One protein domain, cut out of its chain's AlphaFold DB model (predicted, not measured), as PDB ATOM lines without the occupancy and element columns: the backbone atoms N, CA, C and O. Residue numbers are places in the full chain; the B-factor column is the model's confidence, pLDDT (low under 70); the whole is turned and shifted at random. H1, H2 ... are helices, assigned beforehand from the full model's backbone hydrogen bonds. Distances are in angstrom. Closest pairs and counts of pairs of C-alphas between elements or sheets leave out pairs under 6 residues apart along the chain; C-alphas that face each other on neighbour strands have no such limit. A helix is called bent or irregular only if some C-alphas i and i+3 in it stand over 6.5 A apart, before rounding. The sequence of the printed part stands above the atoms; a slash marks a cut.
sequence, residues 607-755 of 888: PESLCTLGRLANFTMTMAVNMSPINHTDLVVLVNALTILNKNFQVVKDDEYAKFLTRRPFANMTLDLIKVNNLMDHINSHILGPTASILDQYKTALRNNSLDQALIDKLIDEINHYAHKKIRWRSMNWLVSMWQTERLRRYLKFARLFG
ATOM      1  N   PRO A 607      48.527  38.015 113.575       67.06
ATOM      2  CA  PRO A 607      49.428  38.673 112.640       67.06
ATOM      3  C   PRO A 607      49.987  39.962 113.247       67.06
ATOM      4  O   PRO A 607      49.218  40.887 113.521       67.06
ATOM      5  N   GLU A 608      51.311  40.096 113.323       70.94
ATOM      6  CA  GLU A 608      51.975  41.255 113.956       70.94
ATOM      7  C   GLU A 608      52.943  42.036 113.044       70.94
ATOM      8  O   GLU A 608      53.529  43.014 113.492       70.94
ATOM      9  N   SER A 609      53.088  41.664 111.763       73.50
ATOM     10  CA  SER A 609      54.120  42.231 110.871       73.50
ATOM     11  C   SER A 609      53.584  42.927 109.610       73.50
ATOM     12  O   SER A 609      52.468  42.682 109.142       73.50
ATOM     13  N   LEU A 610      54.411  43.771 108.977       76.25
ATOM     14  CA  LEU A 610      54.086  44.397 107.682       76.25
ATOM     15  C   LEU A 610      53.883  43.347 106.568       76.25
ATOM     16  O   LEU A 610      53.029  43.513 105.699       76.25
ATOM     17  N   CYS A 611      54.618  42.230 106.595       78.00
ATOM     18  CA  CYS A 611      54.446  41.137 105.631       78.00
ATOM     19  C   CYS A 611      53.048  40.507 105.722       78.00
ATOM     20  O   CYS A 611      52.391  40.277 104.701       78.00
ATOM     21  N   THR A 612      52.590  40.220 106.943       81.38
ATOM     22  CA  THR A 612      51.261  39.639 107.185       81.38
ATOM     23  C   THR A 612      50.152  40.622 106.815       81.38
ATOM     24  O   THR A 612      49.168  40.203 106.201       81.38
ATOM     25  N   LEU A 613      50.358  41.929 107.025       83.75
ATOM     26  CA  LEU A 613      49.447  42.980 106.566       83.75
ATOM     27  C   LEU A 613      49.185  42.918 105.051       83.75
ATOM     28  O   LEU A 613      48.032  42.899 104.610       83.75
ATOM     29  N   GLY A 614      50.247  42.842 104.240       84.69
ATOM     30  CA  GLY A 614      50.121  42.764 102.779       84.69
ATOM     31  C   GLY A 614      49.462  41.474 102.290       84.69
ATOM     32  O   GLY A 614      48.668  41.493 101.345       84.69
ATOM     33  N   ARG A 615      49.726  40.351 102.964       87.00
ATOM     34  CA  ARG A 615      49.080  39.061 102.667       87.00
ATOM     35  C   ARG A 615      47.588  39.089 102.990       87.00
ATOM     36  O   ARG A 615      46.793  38.618 102.182       87.00
ATOM     37  N   LEU A 616      47.203  39.672 104.127       89.00
ATOM     38  CA  LEU A 616      45.802  39.836 104.522       89.00
ATOM     39  C   LEU A 616      45.043  40.756 103.565       89.00
ATOM     40  O   LEU A 616      43.893  40.462 103.232       89.00
ATOM     41  N   ALA A 617      45.675  41.826 103.075       89.88
ATOM     42  CA  ALA A 617      45.082  42.692 102.057       89.88
ATOM     43  C   ALA A 617      44.789  41.917 100.759       89.88
ATOM     44  O   ALA A 617      43.660  41.946 100.262       89.88
ATOM     45  N   ASN A 618      45.766  41.155 100.251       89.19
ATOM     46  CA  ASN A 618      45.587  40.332  99.050       89.19
ATOM     47  C   ASN A 618      44.530  39.228  99.242       89.19
ATOM     48  O   ASN A 618      43.700  38.999  98.359       89.19
ATOM     49  N   PHE A 619      44.526  38.579 100.409       89.56
ATOM     50  CA  PHE A 619      43.530  37.574 100.774       89.56
ATOM     51  C   PHE A 619      42.118  38.171 100.805       89.56
ATOM     52  O   PHE A 619      41.217  37.653 100.148       89.56
ATOM     53  N   THR A 620      41.940  39.314 101.476       90.88
ATOM     54  CA  THR A 620      40.662  40.047 101.544       90.88
ATOM     55  C   THR A 620      40.152  40.401 100.153       90.88
ATOM     56  O   THR A 620      38.980  40.179  99.846       90.88
ATOM     57  N   MET A 621      41.041  40.878  99.281       88.50
ATOM     58  CA  MET A 621      40.687  41.222  97.909       88.50
ATOM     59  C   MET A 621      40.276  39.998  97.086       88.50
ATOM     60  O   MET A 621      39.286  40.035  96.361       88.50
ATOM     61  N   THR A 622      41.001  38.888  97.240       88.56
ATOM     62  CA  THR A 622      40.688  37.619  96.569       88.56
ATOM     63  C   THR A 622      39.302  37.117  96.962       88.56
ATOM     64  O   THR A 622      38.515  36.745  96.092       88.56
ATOM     65  N   MET A 623      38.978  37.146  98.259       88.62
ATOM     66  CA  MET A 623      37.648  36.773  98.740       88.62
ATOM     67  C   MET A 623      36.570  37.673  98.134       88.62
ATOM     68  O   MET A 623      35.569  37.171  97.637       88.62
ATOM     69  N   ALA A 624      36.779  38.992  98.135       88.00
ATOM     70  CA  ALA A 624      35.801  39.941  97.610       88.00
ATOM     71  C   ALA A 624      35.506  39.741  96.117       88.00
ATOM     72  O   ALA A 624      34.345  39.765  95.716       88.00
ATOM     73  N   VAL A 625      36.540  39.500  95.304       85.25
ATOM     74  CA  VAL A 625      36.388  39.211  93.869       85.25
ATOM     75  C   VAL A 625      35.620  37.905  93.658       85.25
ATOM     76  O   VAL A 625      34.697  37.858  92.849       85.25
ATOM     77  N   ASN A 626      35.950  36.862  94.417       84.12
ATOM     78  CA  ASN A 626      35.340  35.540  94.268       84.12
ATOM     79  C   ASN A 626      33.913  35.442  94.830       84.12
ATOM     80  O   ASN A 626      33.159  34.573  94.394       84.12
ATOM     81  N   MET A 627      33.540  36.325  95.761       82.69
ATOM     82  CA  MET A 627      32.172  36.472  96.276       82.69
ATOM     83  C   MET A 627      31.325  37.464  95.466       82.69
ATOM     84  O   MET A 627      30.164  37.669  95.800       82.69
ATOM     85  N   SER A 628      31.870  38.115  94.431       78.44
ATOM     86  CA  SER A 628      31.106  39.100  93.659       78.44
ATOM     87  C   SER A 628      29.982  38.425  92.845       78.44
ATOM     88  O   SER A 628      30.244  37.417  92.181       78.44
ATOM     89  N   PRO A 629      28.743  38.963  92.854       74.50
ATOM     90  CA  PRO A 629      28.316  40.187  93.536       74.50
ATOM     91  C   PRO A 629      28.072  39.994  95.045       74.50
ATOM     92  O   PRO A 629      27.443  39.030  95.469       74.50
ATOM     93  N   ILE A 630      28.526  40.964  95.849       76.75
ATOM     94  CA  ILE A 630      28.526  40.872  97.321       76.75
ATOM     95  C   ILE A 630      27.115  41.086  97.892       76.75
ATOM     96  O   ILE A 630      26.509  42.141  97.676       76.75
ATOM     97  N   ASN A 631      26.632  40.124  98.685       72.12
ATOM     98  CA  ASN A 631      25.381  40.195  99.452       72.12
ATOM     99  C   ASN A 631      25.615  40.484 100.962       72.12
ATOM    100  O   ASN A 631      26.737  40.672 101.433       72.12
ATOM    101  N   HIS A 632      24.539  40.524 101.761       69.94
ATOM    102  CA  HIS A 632      24.613  40.830 103.199       69.94
ATOM    103  C   HIS A 632      25.363  39.793 104.059       69.94
ATOM    104  O   HIS A 632      25.905  40.169 105.097       69.94
ATOM    105  N   THR A 633      25.376  38.515 103.682       74.25
ATOM    106  CA  THR A 633      26.141  37.466 104.378       74.25
ATOM    107  C   THR A 633      27.625  37.577 104.032       74.25
ATOM    108  O   THR A 633      28.469  37.502 104.925       74.25
ATOM    109  N   ASP A 634      27.942  37.857 102.768       81.81
ATOM    110  CA  ASP A 634      29.316  38.044 102.274       81.81
ATOM    111  C   ASP A 634      29.983  39.259 102.933       81.81
ATOM    112  O   ASP A 634      31.161  39.231 103.289       81.81
ATOM    113  N   LEU A 635      29.198  40.314 103.173       83.31
ATOM    114  CA  LEU A 635      29.634  41.494 103.914       83.31
ATOM    115  C   LEU A 635      30.190  41.133 105.297       83.31
ATOM    116  O   LEU A 635      31.222  41.668 105.688       83.31
ATOM    117  N   VAL A 636      29.535  40.236 106.042       84.69
ATOM    118  CA  VAL A 636      29.986  39.856 107.394       84.69
ATOM    119  C   VAL A 636      31.373  39.216 107.339       84.69
ATOM    120  O   VAL A 636      32.231  39.518 108.167       84.69
ATOM    121  N   VAL A 637      31.621  38.378 106.330       87.69
ATOM    122  CA  VAL A 637      32.934  37.762 106.096       87.69
ATOM    123  C   VAL A 637      33.994  38.832 105.815       87.69
ATOM    124  O   VAL A 637      35.056  38.817 106.436       87.69
ATOM    125  N   LEU A 638      33.705  39.789 104.928       89.62
ATOM    126  CA  LEU A 638      34.648  40.863 104.586       89.62
ATOM    127  C   LEU A 638      34.926  41.801 105.766       89.62
ATOM    128  O   LEU A 638      36.067  42.215 105.964       89.62
ATOM    129  N   VAL A 639      33.917  42.098 106.584       89.94
ATOM    130  CA  VAL A 639      34.074  42.907 107.802       89.94
ATOM    131  C   VAL A 639      34.945  42.189 108.835       89.94
ATOM    132  O   VAL A 639      35.786  42.831 109.473       89.94
ATOM    133  N   ASN A 640      34.814  40.868 108.979       88.88
ATOM    134  CA  ASN A 640      35.689  40.082 109.851       88.88
ATOM    135  C   ASN A 640      37.139  40.089 109.347       88.88
ATOM    136  O   ASN A 640      38.055  40.345 110.129       88.88
ATOM    137  N   ALA A 641      37.346  39.908 108.039       89.69
ATOM    138  CA  ALA A 641      38.670  40.001 107.424       89.69
ATOM    139  C   ALA A 641      39.307  41.386 107.636       89.69
ATOM    140  O   ALA A 641      40.462  41.492 108.050       89.69
ATOM    141  N   LEU A 642      38.526  42.455 107.448       91.81
ATOM    142  CA  LEU A 642      38.957  43.829 107.703       91.81
ATOM    143  C   LEU A 642      39.267  44.077 109.187       91.81
ATOM    144  O   LEU A 642      40.196  44.813 109.507       91.81
ATOM    145  N   THR A 643      38.518  43.453 110.097       90.38
ATOM    146  CA  THR A 643      38.774  43.536 111.541       90.38
ATOM    147  C   THR A 643      40.127  42.923 111.895       90.38
ATOM    148  O   THR A 643      40.893  43.541 112.632       90.38
ATOM    149  N   ILE A 644      40.452  41.748 111.346       87.94
ATOM    150  CA  ILE A 644      41.761  41.098 111.530       87.94
ATOM    151  C   ILE A 644      42.880  41.970 110.946       87.94
ATOM    152  O   ILE A 644      43.890  42.208 111.606       87.94
ATOM    153  N   LEU A 645      42.671  42.529 109.751       89.38
ATOM    154  CA  LEU A 645      43.613  43.450 109.113       89.38
ATOM    155  C   LEU A 645      43.865  44.701 109.973       89.38
ATOM    156  O   LEU A 645      45.012  45.097 110.164       89.38
ATOM    157  N   ASN A 646      42.821  45.301 110.549       88.88
ATOM    158  CA  ASN A 646      42.956  46.454 111.445       88.88
ATOM    159  C   ASN A 646      43.621  46.109 112.783       88.88
ATOM    160  O   ASN A 646      44.282  46.979 113.350       88.88
ATOM    161  N   LYS A 647      43.447  44.884 113.296       85.31
ATOM    162  CA  LYS A 647      44.169  44.400 114.483       85.31
ATOM    163  C   LYS A 647      45.668  44.299 114.202       85.31
ATOM    164  O   LYS A 647      46.438  44.871 114.963       85.31
ATOM    165  N   ASN A 648      46.062  43.690 113.079       82.12
ATOM    166  CA  ASN A 648      47.462  43.671 112.641       82.12
ATOM    167  C   ASN A 648      48.023  45.094 112.523       82.12
ATOM    168  O   ASN A 648      49.049  45.414 113.113       82.12
ATOM    169  N   PHE A 649      47.295  45.986 111.840       82.38
ATOM    170  CA  PHE A 649      47.724  47.374 111.679       82.38
ATOM    171  C   PHE A 649      47.901  48.078 113.033       82.38
ATOM    172  O   PHE A 649      48.820  48.871 113.190       82.38
ATOM    173  N   GLN A 650      47.040  47.799 114.017       80.06
ATOM    174  CA  GLN A 650      47.136  48.381 115.356       80.06
ATOM    175  C   GLN A 650      48.426  47.980 116.081       80.06
ATOM    176  O   GLN A 650      49.021  48.850 116.709       80.06
ATOM    177  N   VAL A 651      48.863  46.722 115.965       71.44
ATOM    178  CA  VAL A 651      50.146  46.248 116.521       71.44
ATOM    179  C   VAL A 651      51.320  46.925 115.811       71.44
ATOM    180  O   VAL A 651      52.247  47.415 116.446       71.44
ATOM    181  N   VAL A 652      51.219  47.066 114.490       68.00
ATOM    182  CA  VAL A 652      52.223  47.718 113.643       68.00
ATOM    183  C   VAL A 652      52.175  49.255 113.762       68.00
ATOM    184  O   VAL A 652      52.853  49.933 113.013       68.00
ATOM    185  N   LYS A 653      51.362  49.891 114.621       56.88
ATOM    186  CA  LYS A 653      51.140  51.353 114.543       56.88
ATOM    187  C   LYS A 653      52.053  52.220 115.411       56.88
ATOM    188  O   LYS A 653      52.099  53.412 115.113       56.88
ATOM    189  N   ASP A 654      52.769  51.713 116.411       53.69
ATOM    190  CA  ASP A 654      53.451  52.593 117.378       53.69
ATOM    191  C   ASP A 654      54.483  53.542 116.692       53.69
ATOM    192  O   ASP A 654      55.552  53.161 116.221       53.69
ATOM    193  N   ASP A 655      54.006  54.783 116.522       46.72
ATOM    194  CA  ASP A 655      54.429  56.042 115.878       46.72
ATOM    195  C   ASP A 655      55.417  56.146 114.685       46.72
ATOM    196  O   ASP A 655      55.469  57.213 114.062       46.72
ATOM    197  N   GLU A 656      56.125  55.106 114.232       55.47
ATOM    198  CA  GLU A 656      57.063  55.241 113.087       55.47
ATOM    199  C   GLU A 656      56.584  54.630 111.753       55.47
ATOM    200  O   GLU A 656      57.064  55.027 110.685       55.47
ATOM    201  N   TYR A 657      55.580  53.750 111.763       59.28
ATOM    202  CA  TYR A 657      55.191  52.909 110.612       59.28
ATOM    203  C   TYR A 657      54.461  53.611 109.480       59.28
ATOM    204  O   TYR A 657      54.619  53.238 108.315       59.28
ATOM    205  N   ALA A 658      53.721  54.676 109.779       60.47
ATOM    206  CA  ALA A 658      53.049  55.465 108.748       60.47
ATOM    207  C   ALA A 658      54.051  55.995 107.703       60.47
ATOM    208  O   ALA A 658      53.747  56.027 106.509       60.47
ATOM    209  N   LYS A 659      55.279  56.325 108.136       65.38
ATOM    210  CA  LYS A 659      56.381  56.739 107.254       65.38
ATOM    211  C   LYS A 659      56.984  55.585 106.457       65.38
ATOM    212  O   LYS A 659      57.607  55.839 105.434       65.38
ATOM    213  N   PHE A 660      56.857  54.336 106.903       69.56
ATOM    214  CA  PHE A 660      57.337  53.183 106.138       69.56
ATOM    215  C   PHE A 660      56.422  52.875 104.959       69.56
ATOM    216  O   PHE A 660      56.923  52.585 103.876       69.56
ATOM    217  N   LEU A 661      55.106  53.037 105.118       73.62
ATOM    218  CA  LEU A 661      54.131  52.806 104.044       73.62
ATOM    219  C   LEU A 661      54.330  53.709 102.821       73.62
ATOM    220  O   LEU A 661      53.863  53.374 101.733       73.62
ATOM    221  N   THR A 662      55.038  54.831 102.975       71.81
ATOM    222  CA  THR A 662      55.396  55.724 101.864       71.81
ATOM    223  C   THR A 662      56.718  55.361 101.192       71.81
ATOM    224  O   THR A 662      57.041  55.904 100.135       71.81
ATOM    225  N   ARG A 663      57.502  54.440 101.769       74.12
ATOM    226  CA  ARG A 663      58.782  54.004 101.200       74.12
ATOM    227  C   ARG A 663      58.550  53.039 100.044       74.12
ATOM    228  O   ARG A 663      57.610  52.245 100.034       74.12
ATOM    229  N   ARG A 664      59.476  53.057  99.085       73.50
ATOM    230  CA  ARG A 664      59.411  52.257  97.854       73.50
ATOM    231  C   ARG A 664      59.159  50.753  98.072       73.50
ATOM    232  O   ARG A 664      58.376  50.213  97.294       73.50
ATOM    233  N   PRO A 665      59.744  50.063  99.077       79.00
ATOM    234  CA  PRO A 665      59.436  48.650  99.314       79.00
ATOM    235  C   PRO A 665      57.948  48.416  99.606       79.00
ATOM    236  O   PRO A 665      57.323  47.510  99.064       79.00
ATOM    237  N   PHE A 666      57.325  49.273 100.402       81.88
ATOM    238  CA  PHE A 666      55.954  49.050 100.855       81.88
ATOM    239  C   PHE A 666      54.900  49.613  99.897       81.88
ATOM    240  O   PHE A 666      53.719  49.339 100.072       81.88
ATOM    241  N   ALA A 667      55.307  50.325  98.844       79.25
ATOM    242  CA  ALA A 667      54.415  51.001  97.903       79.25
ATOM    243  C   ALA A 667      53.280  50.110  97.357       79.25
ATOM    244  O   ALA A 667      52.117  50.508  97.394       79.25
ATOM    245  N   ASN A 668      53.593  48.896  96.887       80.62
ATOM    246  CA  ASN A 668      52.579  47.979  96.346       80.62
ATOM    247  C   ASN A 668      51.598  47.505  97.425       80.62
ATOM    248  O   ASN A 668      50.391  47.520  97.208       80.62
ATOM    249  N   MET A 669      52.115  47.164  98.607       85.75
ATOM    250  CA  MET A 669      51.295  46.773  99.753       85.75
ATOM    251  C   MET A 669      50.362  47.910 100.184       85.75
ATOM    252  O   MET A 669      49.176  47.690 100.411       85.75
ATOM    253  N   THR A 670      50.881  49.137 100.248       85.12
ATOM    254  CA  THR A 670      50.104  50.342 100.557       85.12
ATOM    255  C   THR A 670      48.980  50.554  99.545       85.12
ATOM    256  O   THR A 670      47.855  50.868  99.934       85.12
ATOM    257  N   LEU A 671      49.246  50.346  98.252       82.75
ATOM    258  CA  LEU A 671      48.217  50.427  97.213       82.75
ATOM    259  C   LEU A 671      47.148  49.341  97.370       82.75
ATOM    260  O   LEU A 671      45.967  49.648  97.218       82.75
ATOM    261  N   ASP A 672      47.522  48.110  97.711       85.19
ATOM    262  CA  ASP A 672      46.557  47.028  97.938       85.19
ATOM    263  C   ASP A 672      45.674  47.292  99.166       85.19
ATOM    264  O   ASP A 672      44.459  47.094  99.110       85.19
ATOM    265  N   LEU A 673      46.233  47.855 100.240       89.00
ATOM    266  CA  LEU A 673      45.457  48.314 101.399       89.00
ATOM    267  C   LEU A 673      44.477  49.439 101.032       89.00
ATOM    268  O   LEU A 673      43.337  49.452 101.502       89.00
ATOM    269  N   ILE A 674      44.892  50.369 100.165       87.56
ATOM    270  CA  ILE A 674      44.013  51.426  99.646       87.56
ATOM    271  C   ILE A 674      42.885  50.830  98.797       87.56
ATOM    272  O   ILE A 674      41.743  51.260  98.954       87.56
ATOM    273  N   LYS A 675      43.158  49.827  97.951       88.00
ATOM    274  CA  LYS A 675      42.115  49.124  97.180       88.00
ATOM    275  C   LYS A 675      41.092  48.459  98.101       88.00
ATOM    276  O   LYS A 675      39.897  48.629  97.879       88.00
ATOM    277  N   VAL A 676      41.535  47.779  99.166       91.38
ATOM    278  CA  VAL A 676      40.629  47.196 100.177       91.38
ATOM    279  C   VAL A 676      39.783  48.284 100.846       91.38
ATOM    280  O   VAL A 676      38.572  48.124 100.985       91.38
ATOM    281  N   ASN A 677      40.383  49.419 101.215       92.06
ATOM    282  CA  ASN A 677      39.649  50.543 101.798       92.06
ATOM    283  C   ASN A 677      38.590  51.110 100.833       92.06
ATOM    284  O   ASN A 677      37.444  51.296 101.235       92.06
ATOM    285  N   ASN A 678      38.946  51.320  99.563       86.12
ATOM    286  CA  ASN A 678      38.031  51.814  98.532       86.12
ATOM    287  C   ASN A 678      36.894  50.826  98.234       86.12
ATOM    288  O   ASN A 678      35.750  51.240  98.054       86.12
ATOM    289  N   LEU A 679      37.202  49.528  98.185       89.19
ATOM    290  CA  LEU A 679      36.216  48.460  98.047       89.19
ATOM    291  C   LEU A 679      35.194  48.532  99.186       89.19
ATOM    292  O   LEU A 679      33.992  48.543  98.940       89.19
ATOM    293  N   MET A 680      35.666  48.619 100.429       90.62
ATOM    294  CA  MET A 680      34.785  48.682 101.595       90.62
ATOM    295  C   MET A 680      33.967  49.975 101.628       90.62
ATOM    296  O   MET A 680      32.786  49.932 101.959       90.62
ATOM    297  N   ASP A 681      34.534  51.106 101.205       86.88
ATOM    298  CA  ASP A 681      33.786  52.352 101.010       86.88
ATOM    299  C   ASP A 681      32.680  52.208  99.960       86.88
ATOM    300  O   ASP A 681      31.542  52.640 100.177       86.88
ATOM    301  N   HIS A 682      32.992  51.555  98.838       83.25
ATOM    302  CA  HIS A 682      32.019  51.270  97.793       83.25
ATOM    303  C   HIS A 682      30.884  50.382  98.317       83.25
ATOM    304  O   HIS A 682      29.712  50.728  98.142       83.25
ATOM    305  N   ILE A 683      31.205  49.303  99.036       83.81
ATOM    306  CA  ILE A 683      30.213  48.425  99.668       83.81
ATOM    307  C   ILE A 683      29.363  49.218 100.670       83.81
ATOM    308  O   ILE A 683      28.137  49.203 100.580       83.81
ATOM    309  N   ASN A 684      29.987  49.987 101.566       84.88
ATOM    310  CA  ASN A 684      29.304  50.770 102.599       84.88
ATOM    311  C   ASN A 684      28.305  51.788 102.041       84.88
ATOM    312  O   ASN A 684      27.275  52.031 102.670       84.88
ATOM    313  N   SER A 685      28.565  52.350 100.858       77.56
ATOM    314  CA  SER A 685      27.623  53.259 100.189       77.56
ATOM    315  C   SER A 685      26.324  52.580  99.721       77.56
ATOM    316  O   SER A 685      25.323  53.263  99.495       77.56
ATOM    317  N   HIS A 686      26.317  51.247  99.621       72.69
ATOM    318  CA  HIS A 686      25.173  50.433  99.203       72.69
ATOM    319  C   HIS A 686      24.518  49.673 100.367       72.69
ATOM    320  O   HIS A 686      23.429  49.124 100.193       72.69
ATOM    321  N   ILE A 687      25.132  49.663 101.559       73.44
ATOM    322  CA  ILE A 687      24.529  49.064 102.751       73.44
ATOM    323  C   ILE A 687      23.442  49.984 103.298       73.44
ATOM    324  O   ILE A 687      23.599  51.182 103.525       73.44
ATOM    325  N   LEU A 688      22.335  49.346 103.606       68.19
ATOM    326  CA  LEU A 688      21.198  49.888 104.306       68.19
ATOM    327  C   LEU A 688      21.544  50.396 105.728       68.19
ATOM    328  O   LEU A 688      21.858  49.611 106.622       68.19
ATOM    329  N   GLY A 689      21.425  51.712 105.948       66.62
ATOM    330  CA  GLY A 689      21.793  52.385 107.206       66.62
ATOM    331  C   GLY A 689      20.929  52.028 108.432       66.62
ATOM    332  O   GLY A 689      19.869  51.414 108.273       66.62
ATOM    333  N   PRO A 690      21.368  52.392 109.654       75.38
ATOM    334  CA  PRO A 690      20.662  52.146 110.910       75.38
ATOM    335  C   PRO A 690      19.536  53.175 111.117       75.38
ATOM    336  O   PRO A 690      19.195  53.940 110.215       75.38
ATOM    337  N   THR A 691      18.946  53.209 112.314       74.69
ATOM    338  CA  THR A 691      17.996  54.268 112.691       74.69
ATOM    339  C   THR A 691      18.655  55.655 112.643       74.69
ATOM    340  O   THR A 691      19.873  55.782 112.792       74.69
ATOM    341  N   ALA A 692      17.846  56.709 112.470       71.31
ATOM    342  CA  ALA A 692      18.338  58.088 112.405       71.31
ATOM    343  C   ALA A 692      19.162  58.488 113.646       71.31
ATOM    344  O   ALA A 692      20.187  59.139 113.494       71.31
ATOM    345  N   SER A 693      18.777  58.016 114.843       75.06
ATOM    346  CA  SER A 693      19.518  58.249 116.098       75.06
ATOM    347  C   SER A 693      20.978  57.795 115.998       75.06
ATOM    348  O   SER A 693      21.898  58.592 116.183       75.06
ATOM    349  N   ILE A 694      21.205  56.522 115.649       81.94
ATOM    350  CA  ILE A 694      22.557  55.953 115.535       81.94
ATOM    351  C   ILE A 694      23.332  56.639 114.410       81.94
ATOM    352  O   ILE A 694      24.514  56.951 114.564       81.94
ATOM    353  N   LEU A 695      22.669  56.887 113.277       81.00
ATOM    354  CA  LEU A 695      23.284  57.521 112.115       81.00
ATOM    355  C   LEU A 695      23.791  58.934 112.436       81.00
ATOM    356  O   LEU A 695      24.906  59.279 112.039       81.00
ATOM    357  N   ASP A 696      23.000  59.732 113.152       77.94
ATOM    358  CA  ASP A 696      23.351  61.103 113.522       77.94
ATOM    359  C   ASP A 696      24.451  61.141 114.581       77.94
ATOM    360  O   ASP A 696      25.404  61.911 114.428       77.94
ATOM    361  N   GLN A 697      24.389  60.274 115.598       88.12
ATOM    362  CA  GLN A 697      25.461  60.137 116.593       88.12
ATOM    363  C   GLN A 697      26.794  59.771 115.919       88.12
ATOM    364  O   GLN A 697      27.807  60.442 116.135       88.12
ATOM    365  N   TYR A 698      26.783  58.773 115.027       89.50
ATOM    366  CA  TYR A 698      27.968  58.352 114.279       89.50
ATOM    367  C   TYR A 698      28.514  59.471 113.380       89.50
ATOM    368  O   TYR A 698      29.704  59.789 113.424       89.50
ATOM    369  N   LYS A 699      27.659  60.106 112.564       86.31
ATOM    370  CA  LYS A 699      28.074  61.178 111.639       86.31
ATOM    371  C   LYS A 699      28.597  62.409 112.371       86.31
ATOM    372  O   LYS A 699      29.550  63.027 111.897       86.31
ATOM    373  N   THR A 700      27.994  62.760 113.503       86.69
ATOM    374  CA  THR A 700      28.437  63.884 114.340       86.69
ATOM    375  C   THR A 700      29.824  63.607 114.906       86.69
ATOM    376  O   THR A 700      30.721  64.435 114.756       86.69
ATOM    377  N   ALA A 701      30.045  62.414 115.462       89.56
ATOM    378  CA  ALA A 701      31.352  62.029 115.986       89.56
ATOM    379  C   ALA A 701      32.430  61.942 114.897       89.56
ATOM    380  O   ALA A 701      33.573  62.348 115.113       89.56
ATOM    381  N   LEU A 702      32.071  61.467 113.700       88.12
ATOM    382  CA  LEU A 702      32.978  61.442 112.556       88.12
ATOM    383  C   LEU A 702      33.403  62.860 112.142       88.12
ATOM    384  O   LEU A 702      34.593  63.110 111.965       88.12
ATOM    385  N   ARG A 703      32.451  63.797 112.026       87.50
ATOM    386  CA  ARG A 703      32.728  65.205 111.675       87.50
ATOM    387  C   ARG A 703      33.598  65.908 112.714       87.50
ATOM    388  O   ARG A 703      34.489  66.661 112.339       87.50
ATOM    389  N   ASN A 704      33.366  65.627 113.991       88.94
ATOM    390  CA  ASN A 704      34.103  66.232 115.099       88.94
ATOM    391  C   ASN A 704      35.438  65.530 115.390       88.94
ATOM    392  O   ASN A 704      36.126  65.900 116.338       88.94
ATOM    393  N   ASN A 705      35.808  64.513 114.601       85.25
ATOM    394  CA  ASN A 705      36.992  63.681 114.818       85.25
ATOM    395  C   ASN A 705      37.042  63.043 116.227       85.25
ATOM    396  O   ASN A 705      38.118  62.783 116.759       85.25
ATOM    397  N   SER A 706      35.873  62.777 116.818       89.75
ATOM    398  CA  SER A 706      35.696  62.205 118.161       89.75
ATOM    399  C   SER A 706      35.164  60.767 118.130       89.75
ATOM    400  O   SER A 706      34.729  60.245 119.148       89.75
ATOM    401  N   LEU A 707      35.121  60.139 116.950       90.44
ATOM    402  CA  LEU A 707      34.714  58.741 116.800       90.44
ATOM    403  C   LEU A 707      35.838  57.815 117.296       90.44
ATOM    404  O   LEU A 707      36.910  57.778 116.683       90.44
ATOM    405  N   ASP A 708      35.579  57.071 118.370       89.88
ATOM    406  CA  ASP A 708      36.498  56.146 119.042       89.88
ATOM    407  C   ASP A 708      35.805  54.826 119.441       89.88
ATOM    408  O   ASP A 708      34.608  54.649 119.215       89.88
ATOM    409  N   GLN A 709      36.558  53.878 120.011       89.50
ATOM    410  CA  GLN A 709      36.017  52.566 120.387       89.50
ATOM    411  C   GLN A 709      34.940  52.674 121.478       89.50
ATOM    412  O   GLN A 709      33.931  51.985 121.386       89.50
ATOM    413  N   ALA A 710      35.096  53.584 122.447       92.00
ATOM    414  CA  ALA A 710      34.140  53.763 123.539       92.00
ATOM    415  C   ALA A 710      32.757  54.213 123.036       92.00
ATOM    416  O   ALA A 710      31.726  53.706 123.484       92.00
ATOM    417  N   LEU A 711      32.711  55.133 122.065       92.69
ATOM    418  CA  LEU A 711      31.456  55.519 121.428       92.69
ATOM    419  C   LEU A 711      30.851  54.366 120.620       92.69
ATOM    420  O   LEU A 711      29.635  54.182 120.646       92.69
ATOM    421  N   ILE A 712      31.671  53.597 119.900       93.50
ATOM    422  CA  ILE A 712      31.192  52.430 119.149       93.50
ATOM    423  C   ILE A 712      30.559  51.404 120.091       93.50
ATOM    424  O   ILE A 712      29.455  50.947 119.803       93.50
ATOM    425  N   ASP A 713      31.188  51.105 121.227       93.00
ATOM    426  CA  ASP A 713      30.665  50.166 122.224       93.00
ATOM    427  C   ASP A 713      29.317  50.651 122.789       93.00
ATOM    428  O   ASP A 713      28.350  49.889 122.842       93.00
ATOM    429  N   LYS A 714      29.185  51.955 123.067       93.38
ATOM    430  CA  LYS A 714      27.903  52.562 123.469       93.38
ATOM    431  C   LYS A 714      26.810  52.396 122.404       93.38
ATOM    432  O   LYS A 714      25.659  52.105 122.732       93.38
ATOM    433  N   LEU A 715      27.139  52.606 121.127       91.06
ATOM    434  CA  LEU A 715      26.182  52.445 120.026       91.06
ATOM    435  C   LEU A 715      25.808  50.969 119.814       91.06
ATOM    436  O   LEU A 715      24.655  50.672 119.501       91.06
ATOM    437  N   ILE A 716      26.754  50.045 120.008       92.44
ATOM    438  CA  ILE A 716      26.512  48.594 120.012       92.44
ATOM    439  C   ILE A 716      25.495  48.240 121.100       92.44
ATOM    440  O   ILE A 716      24.520  47.539 120.811       92.44
ATOM    441  N   ASP A 717      25.671  48.769 122.310       92.00
ATOM    442  CA  ASP A 717      24.733  48.568 123.412       92.00
ATOM    443  C   ASP A 717      23.343  49.115 123.074       92.00
ATOM    444  O   ASP A 717      22.353  48.400 123.228       92.00
ATOM    445  N   GLU A 718      23.236  50.329 122.524       88.94
ATOM    446  CA  GLU A 718      21.952  50.900 122.080       88.94
ATOM    447  C   GLU A 718      21.264  50.011 121.024       88.94
ATOM    448  O   GLU A 718      20.068  49.719 121.126       88.94
ATOM    449  N   ILE A 719      22.020  49.506 120.044       85.94
ATOM    450  CA  ILE A 719      21.519  48.591 119.005       85.94
ATOM    451  C   ILE A 719      21.054  47.259 119.612       85.94
ATOM    452  O   ILE A 719      20.047  46.696 119.168       85.94
ATOM    453  N   ASN A 720      21.745  46.742 120.631       89.56
ATOM    454  CA  ASN A 720      21.397  45.474 121.275       89.56
ATOM    455  C   ASN A 720      20.003  45.492 121.924       89.56
ATOM    456  O   ASN A 720      19.328  44.456 121.930       89.56
ATOM    457  N   HIS A 721      19.536  46.669 122.355       86.19
ATOM    458  CA  HIS A 721      18.203  46.894 122.924       86.19
ATOM    459  C   HIS A 721      17.076  46.966 121.875       86.19
ATOM    460  O   HIS A 721      15.899  47.069 122.230       86.19
ATOM    461  N   TYR A 722      17.380  46.887 120.576       78.38
ATOM    462  CA  TYR A 722      16.349  46.894 119.538       78.38
ATOM    463  C   TYR A 722      15.480  45.635 119.606       78.38
ATOM    464  O   TYR A 722      15.954  44.514 119.416       78.38
ATOM    465  N   ALA A 723      14.167  45.831 119.769       68.25
ATOM    466  CA  ALA A 723      13.187  44.747 119.851       68.25
ATOM    467  C   ALA A 723      13.149  43.851 118.592       68.25
ATOM    468  O   ALA A 723      12.763  42.684 118.657       68.25
ATOM    469  N   HIS A 724      13.553  44.376 117.430       68.19
ATOM    470  CA  HIS A 724      13.514  43.659 116.155       68.19
ATOM    471  C   HIS A 724      14.876  43.077 115.763       68.19
ATOM    472  O   HIS A 724      15.787  43.805 115.369       68.19
ATOM    473  N   LYS A 725      14.972  41.738 115.736       71.56
ATOM    474  CA  LYS A 725      16.203  40.992 115.402       71.56
ATOM    475  C   LYS A 725      16.835  41.390 114.058       71.56
ATOM    476  O   LYS A 725      18.051  41.526 114.000       71.56
ATOM    477  N   LYS A 726      16.043  41.610 112.993       66.31
ATOM    478  CA  LYS A 726      16.574  42.034 111.677       66.31
ATOM    479  C   LYS A 726      17.127  43.461 111.692       66.31
ATOM    480  O   LYS A 726      18.196  43.693 111.142       66.31
ATOM    481  N   ILE A 727      16.425  44.400 112.334       68.44
ATOM    482  CA  ILE A 727      16.869  45.800 112.448       68.44
ATOM    483  C   ILE A 727      18.147  45.866 113.285       68.44
ATOM    484  O   ILE A 727      19.102  46.527 112.882       68.44
ATOM    485  N   ARG A 728      18.192  45.117 114.393       78.56
ATOM    486  CA  ARG A 728      19.389  44.944 115.220       78.56
ATOM    487  C   ARG A 728      20.571  44.433 114.400       78.56
ATOM    488  O   ARG A 728      21.610  45.076 114.367       78.56
ATOM    489  N   TRP A 729      20.391  43.316 113.695       76.81
ATOM    490  CA  TRP A 729      21.450  42.692 112.897       76.81
ATOM    491  C   TRP A 729      21.966  43.607 111.775       76.81
ATOM    492  O   TRP A 729      23.170  43.804 111.651       76.81
ATOM    493  N   ARG A 730      21.070  44.246 111.011       75.69
ATOM    494  CA  ARG A 730      21.433  45.219 109.962       75.69
ATOM    495  C   ARG A 730      22.193  46.420 110.530       75.69
ATOM    496  O   ARG A 730      23.213  46.806 109.970       75.69
ATOM    497  N   SER A 731      21.700  47.000 111.626       79.25
ATOM    498  CA  SER A 731      22.322  48.176 112.255       79.25
ATOM    499  C   SER A 731      23.707  47.843 112.802       79.25
ATOM    500  O   SER A 731      24.627  48.638 112.638       79.25
ATOM    501  N   MET A 732      23.865  46.644 113.374       86.50
ATOM    502  CA  MET A 732      25.151  46.131 113.841       86.50
ATOM    503  C   MET A 732      26.144  45.990 112.685       86.50
ATOM    504  O   MET A 732      27.232  46.553 112.737       86.50
ATOM    505  N   ASN A 733      25.751  45.308 111.605       83.88
ATOM    506  CA  ASN A 733      26.624  45.114 110.447       83.88
ATOM    507  C   ASN A 733      27.027  46.440 109.800       83.88
ATOM    508  O   ASN A 733      28.186  46.607 109.429       83.88
ATOM    509  N   TRP A 734      26.096  47.394 109.693       87.25
ATOM    510  CA  TRP A 734      26.411  48.732 109.200       87.25
ATOM    511  C   TRP A 734      27.427  49.438 110.104       87.25
ATOM    512  O   TRP A 734      28.432  49.941 109.604       87.25
ATOM    513  N   LEU A 735      27.201  49.444 111.423       90.12
ATOM    514  CA  LEU A 735      28.062  50.145 112.379       90.12
ATOM    515  C   LEU A 735      29.480  49.571 112.369       90.12
ATOM    516  O   LEU A 735      30.445  50.324 112.243       90.12
ATOM    517  N   VAL A 736      29.606  48.243 112.447       91.25
ATOM    518  CA  VAL A 736      30.908  47.567 112.446       91.25
ATOM    519  C   VAL A 736      31.611  47.768 111.102       91.25
ATOM    520  O   VAL A 736      32.790  48.118 111.091       91.25
ATOM    521  N   SER A 737      30.908  47.634 109.973       91.94
ATOM    522  CA  SER A 737      31.508  47.844 108.648       91.94
ATOM    523  C   SER A 737      32.034  49.271 108.473       91.94
ATOM    524  O   SER A 737      33.191  49.470 108.089       91.94
ATOM    525  N   MET A 738      31.223  50.274 108.824       91.12
ATOM    526  CA  MET A 738      31.611  51.686 108.762       91.12
ATOM    527  C   MET A 738      32.797  51.986 109.681       91.12
ATOM    528  O   MET A 738      33.754  52.629 109.248       91.12
ATOM    529  N   TRP A 739      32.772  51.473 110.916       93.19
ATOM    530  CA  TRP A 739      33.849  51.662 111.885       93.19
ATOM    531  C   TRP A 739      35.172  51.072 111.398       93.19
ATOM    532  O   TRP A 739      36.187  51.767 111.369       93.19
ATOM    533  N   GLN A 740      35.171  49.811 110.964       94.06
ATOM    534  CA  GLN A 740      36.387  49.142 110.501       94.06
ATOM    535  C   GLN A 740      36.941  49.790 109.223       94.06
ATOM    536  O   GLN A 740      38.156  49.921 109.063       94.06
ATOM    537  N   THR A 741      36.065  50.272 108.340       93.69
ATOM    538  CA  THR A 741      36.480  50.994 107.127       93.69
ATOM    539  C   THR A 741      37.121  52.337 107.469       93.69
ATOM    540  O   THR A 741      38.167  52.687 106.919       93.69
ATOM    541  N   GLU A 742      36.547  53.070 108.424       91.62
ATOM    542  CA  GLU A 742      37.100  54.336 108.905       91.62
ATOM    543  C   GLU A 742      38.426  54.141 109.656       91.62
ATOM    544  O   GLU A 742      39.365  54.912 109.454       91.62
ATOM    545  N   ARG A 743      38.564  53.078 110.462       91.38
ATOM    546  CA  ARG A 743      39.842  52.717 111.100       91.38
ATOM    547  C   ARG A 743      40.956  52.533 110.071       91.38
ATOM    548  O   ARG A 743      41.999  53.176 110.197       91.38
ATOM    549  N   LEU A 744      40.710  51.737 109.027       91.19
ATOM    550  CA  LEU A 744      41.685  51.529 107.956       91.19
ATOM    551  C   LEU A 744      41.996  52.841 107.218       91.19
ATOM    552  O   LEU A 744      43.156  53.142 106.938       91.19
ATOM    553  N   ARG A 745      40.983  53.677 106.959       89.75
ATOM    554  CA  ARG A 745      41.187  54.999 106.347       89.75
ATOM    555  C   ARG A 745      42.115  55.879 107.187       89.75
ATOM    556  O   ARG A 745      43.010  56.519 106.636       89.75
ATOM    557  N   ARG A 746      41.931  55.905 108.511       87.69
ATOM    558  CA  ARG A 746      42.777  56.679 109.437       87.69
ATOM    559  C   ARG A 746      44.218  56.198 109.424       87.69
ATOM    560  O   ARG A 746      45.128  57.024 109.405       87.69
ATOM    561  N   TYR A 747      44.419  54.885 109.397       86.38
ATOM    562  CA  TYR A 747      45.732  54.266 109.262       86.38
ATOM    563  C   TYR A 747      46.439  54.658 107.951       86.38
ATOM    564  O   TYR A 747      47.623  54.990 107.958       86.38
ATOM    565  N   LEU A 748      45.701  54.736 106.842       85.62
ATOM    566  CA  LEU A 748      46.228  55.091 105.518       85.62
ATOM    567  C   LEU A 748      46.314  56.606 105.248       85.62
ATOM    568  O   LEU A 748      46.785  57.012 104.182       85.62
ATOM    569  N   LYS A 749      45.887  57.460 106.190       83.81
ATOM    570  CA  LYS A 749      45.827  58.924 106.011       83.81
ATOM    571  C   LYS A 749      47.173  59.512 105.585       83.81
ATOM    572  O   LYS A 749      47.220  60.319 104.662       83.81
ATOM    573  N   PHE A 750      48.257  59.096 106.237       79.12
ATOM    574  CA  PHE A 750      49.597  59.594 105.932       79.12
ATOM    575  C   PHE A 750      50.048  59.182 104.527       79.12
ATOM    576  O   PHE A 750      50.475  60.031 103.758       79.12
ATOM    577  N   ALA A 751      49.870  57.914 104.143       77.94
ATOM    578  CA  ALA A 751      50.233  57.449 102.805       77.94
ATOM    579  C   ALA A 751      49.502  58.221 101.695       77.94
ATOM    580  O   ALA A 751      50.121  58.638 100.715       77.94
ATOM    581  N   ARG A 752      48.204  58.494 101.884       79.25
ATOM    582  CA  ARG A 752      47.409  59.294 100.939       79.25
ATOM    583  C   ARG A 752      47.935  60.727 100.783       79.25
ATOM    584  O   ARG A 752      47.970  61.230  99.664       79.25
ATOM    585  N   LEU A 753      48.403  61.363 101.863       75.75
ATOM    586  CA  LEU A 753      49.037  62.693 101.801       75.75
ATOM    587  C   LEU A 753      50.340  62.699 100.985       75.75
ATOM    588  O   LEU A 753      50.701  63.728 100.425       75.75
ATOM    589  N   PHE A 754      51.017  61.554 100.881       67.94
ATOM    590  CA  PHE A 754      52.252  61.372 100.111       67.94
ATOM    591  C   PHE A 754      52.007  60.872  98.676       67.94
ATOM    592  O   PHE A 754      52.921  60.363  98.033       67.94
ATOM    593  N   GLY A 755      50.783  61.018  98.156       63.41
ATOM    594  CA  GLY A 755      50.461  60.752  96.749       63.41
ATOM    595  C   GLY A 755      50.041  59.316  96.436       63.41
ATOM    596  O   GLY A 755      49.795  58.994  95.274       63.41
TER     597      GLY A 755
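What this domain is: This is residues 607 to 755 of the 888 residues of the protein "uncharacterized protein LOC111603854 isoform X2" of Drosophila hydei (UniProt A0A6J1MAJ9). Long H6 runs through the middle of a helix bundle, with H2 and H3 packed on it and H1 closing the group across from it. The shorter H5 packs on residues 728 to 739 of H6, with H4 beside H5 on the rim. The six helices, H1 to H6 in chain order, form an up-and-down bundle, each running against the one before, with packing part aligned, part crossed. The 149 printed residues are all helix in class and compact, with a radius of gyration of the C-alphas of 15.8 A and spans of 51 by 36 by 26 A.

Where its parts are: H6, residues 725 to 753, measures 41.6 A from C-alpha 725 at (16.203, 40.992, 115.402) to C-alpha 753 at (49.037, 62.693, 101.801). It is irregular: C-alphas 747 and 750 are 7.4 A apart, with a kink of 44 degrees near residue 747. H2, residues 632 to 651, and H3, residues 667 to 686, each measure 29.3 A. H1, residues 610 to 626, measures 24.7 A from (54.086, 44.397, 107.682). H4 is residues 692 to 703, H5 709 to 720.

How they stand to each other: The hub H6 touches H2 at Ser 737 and Val 639, C-alphas 5.6 A apart, at a steep tilt of 41 degrees. H6 touches H3 at Thr 741 and Asn 677, 6.2 A between C-alphas. H1 and H2 form a hairpin, closest C-alphas Thr 620 and Ala 641, 6.2 A. H1 touches H3 with residues 614 to 621 alone; C-alphas 614 and 669 are closest, 5.2 A. H5 and H6 form a hairpin, closest C-alphas Ile 719 and Arg 728, 5.7 A. H4 is close to H5 but not clearly touching, C-alphas 694 and 715 being 6.8 A apart. Every O i to N i+4 pair is within hydrogen-bond range in H1, H4 and H5; H2 has 14 of 16, H3 15 of 16, H6 23 of 25.

The domain as a whole: The farthest C-alphas, Arg 664 and Ala 723, are 51.7 A apart. The printed part has no cut; the link H2 to H3 is long. Mean pLDDT of the printed part is 81.9, with residues 652 to 660 among those under 70.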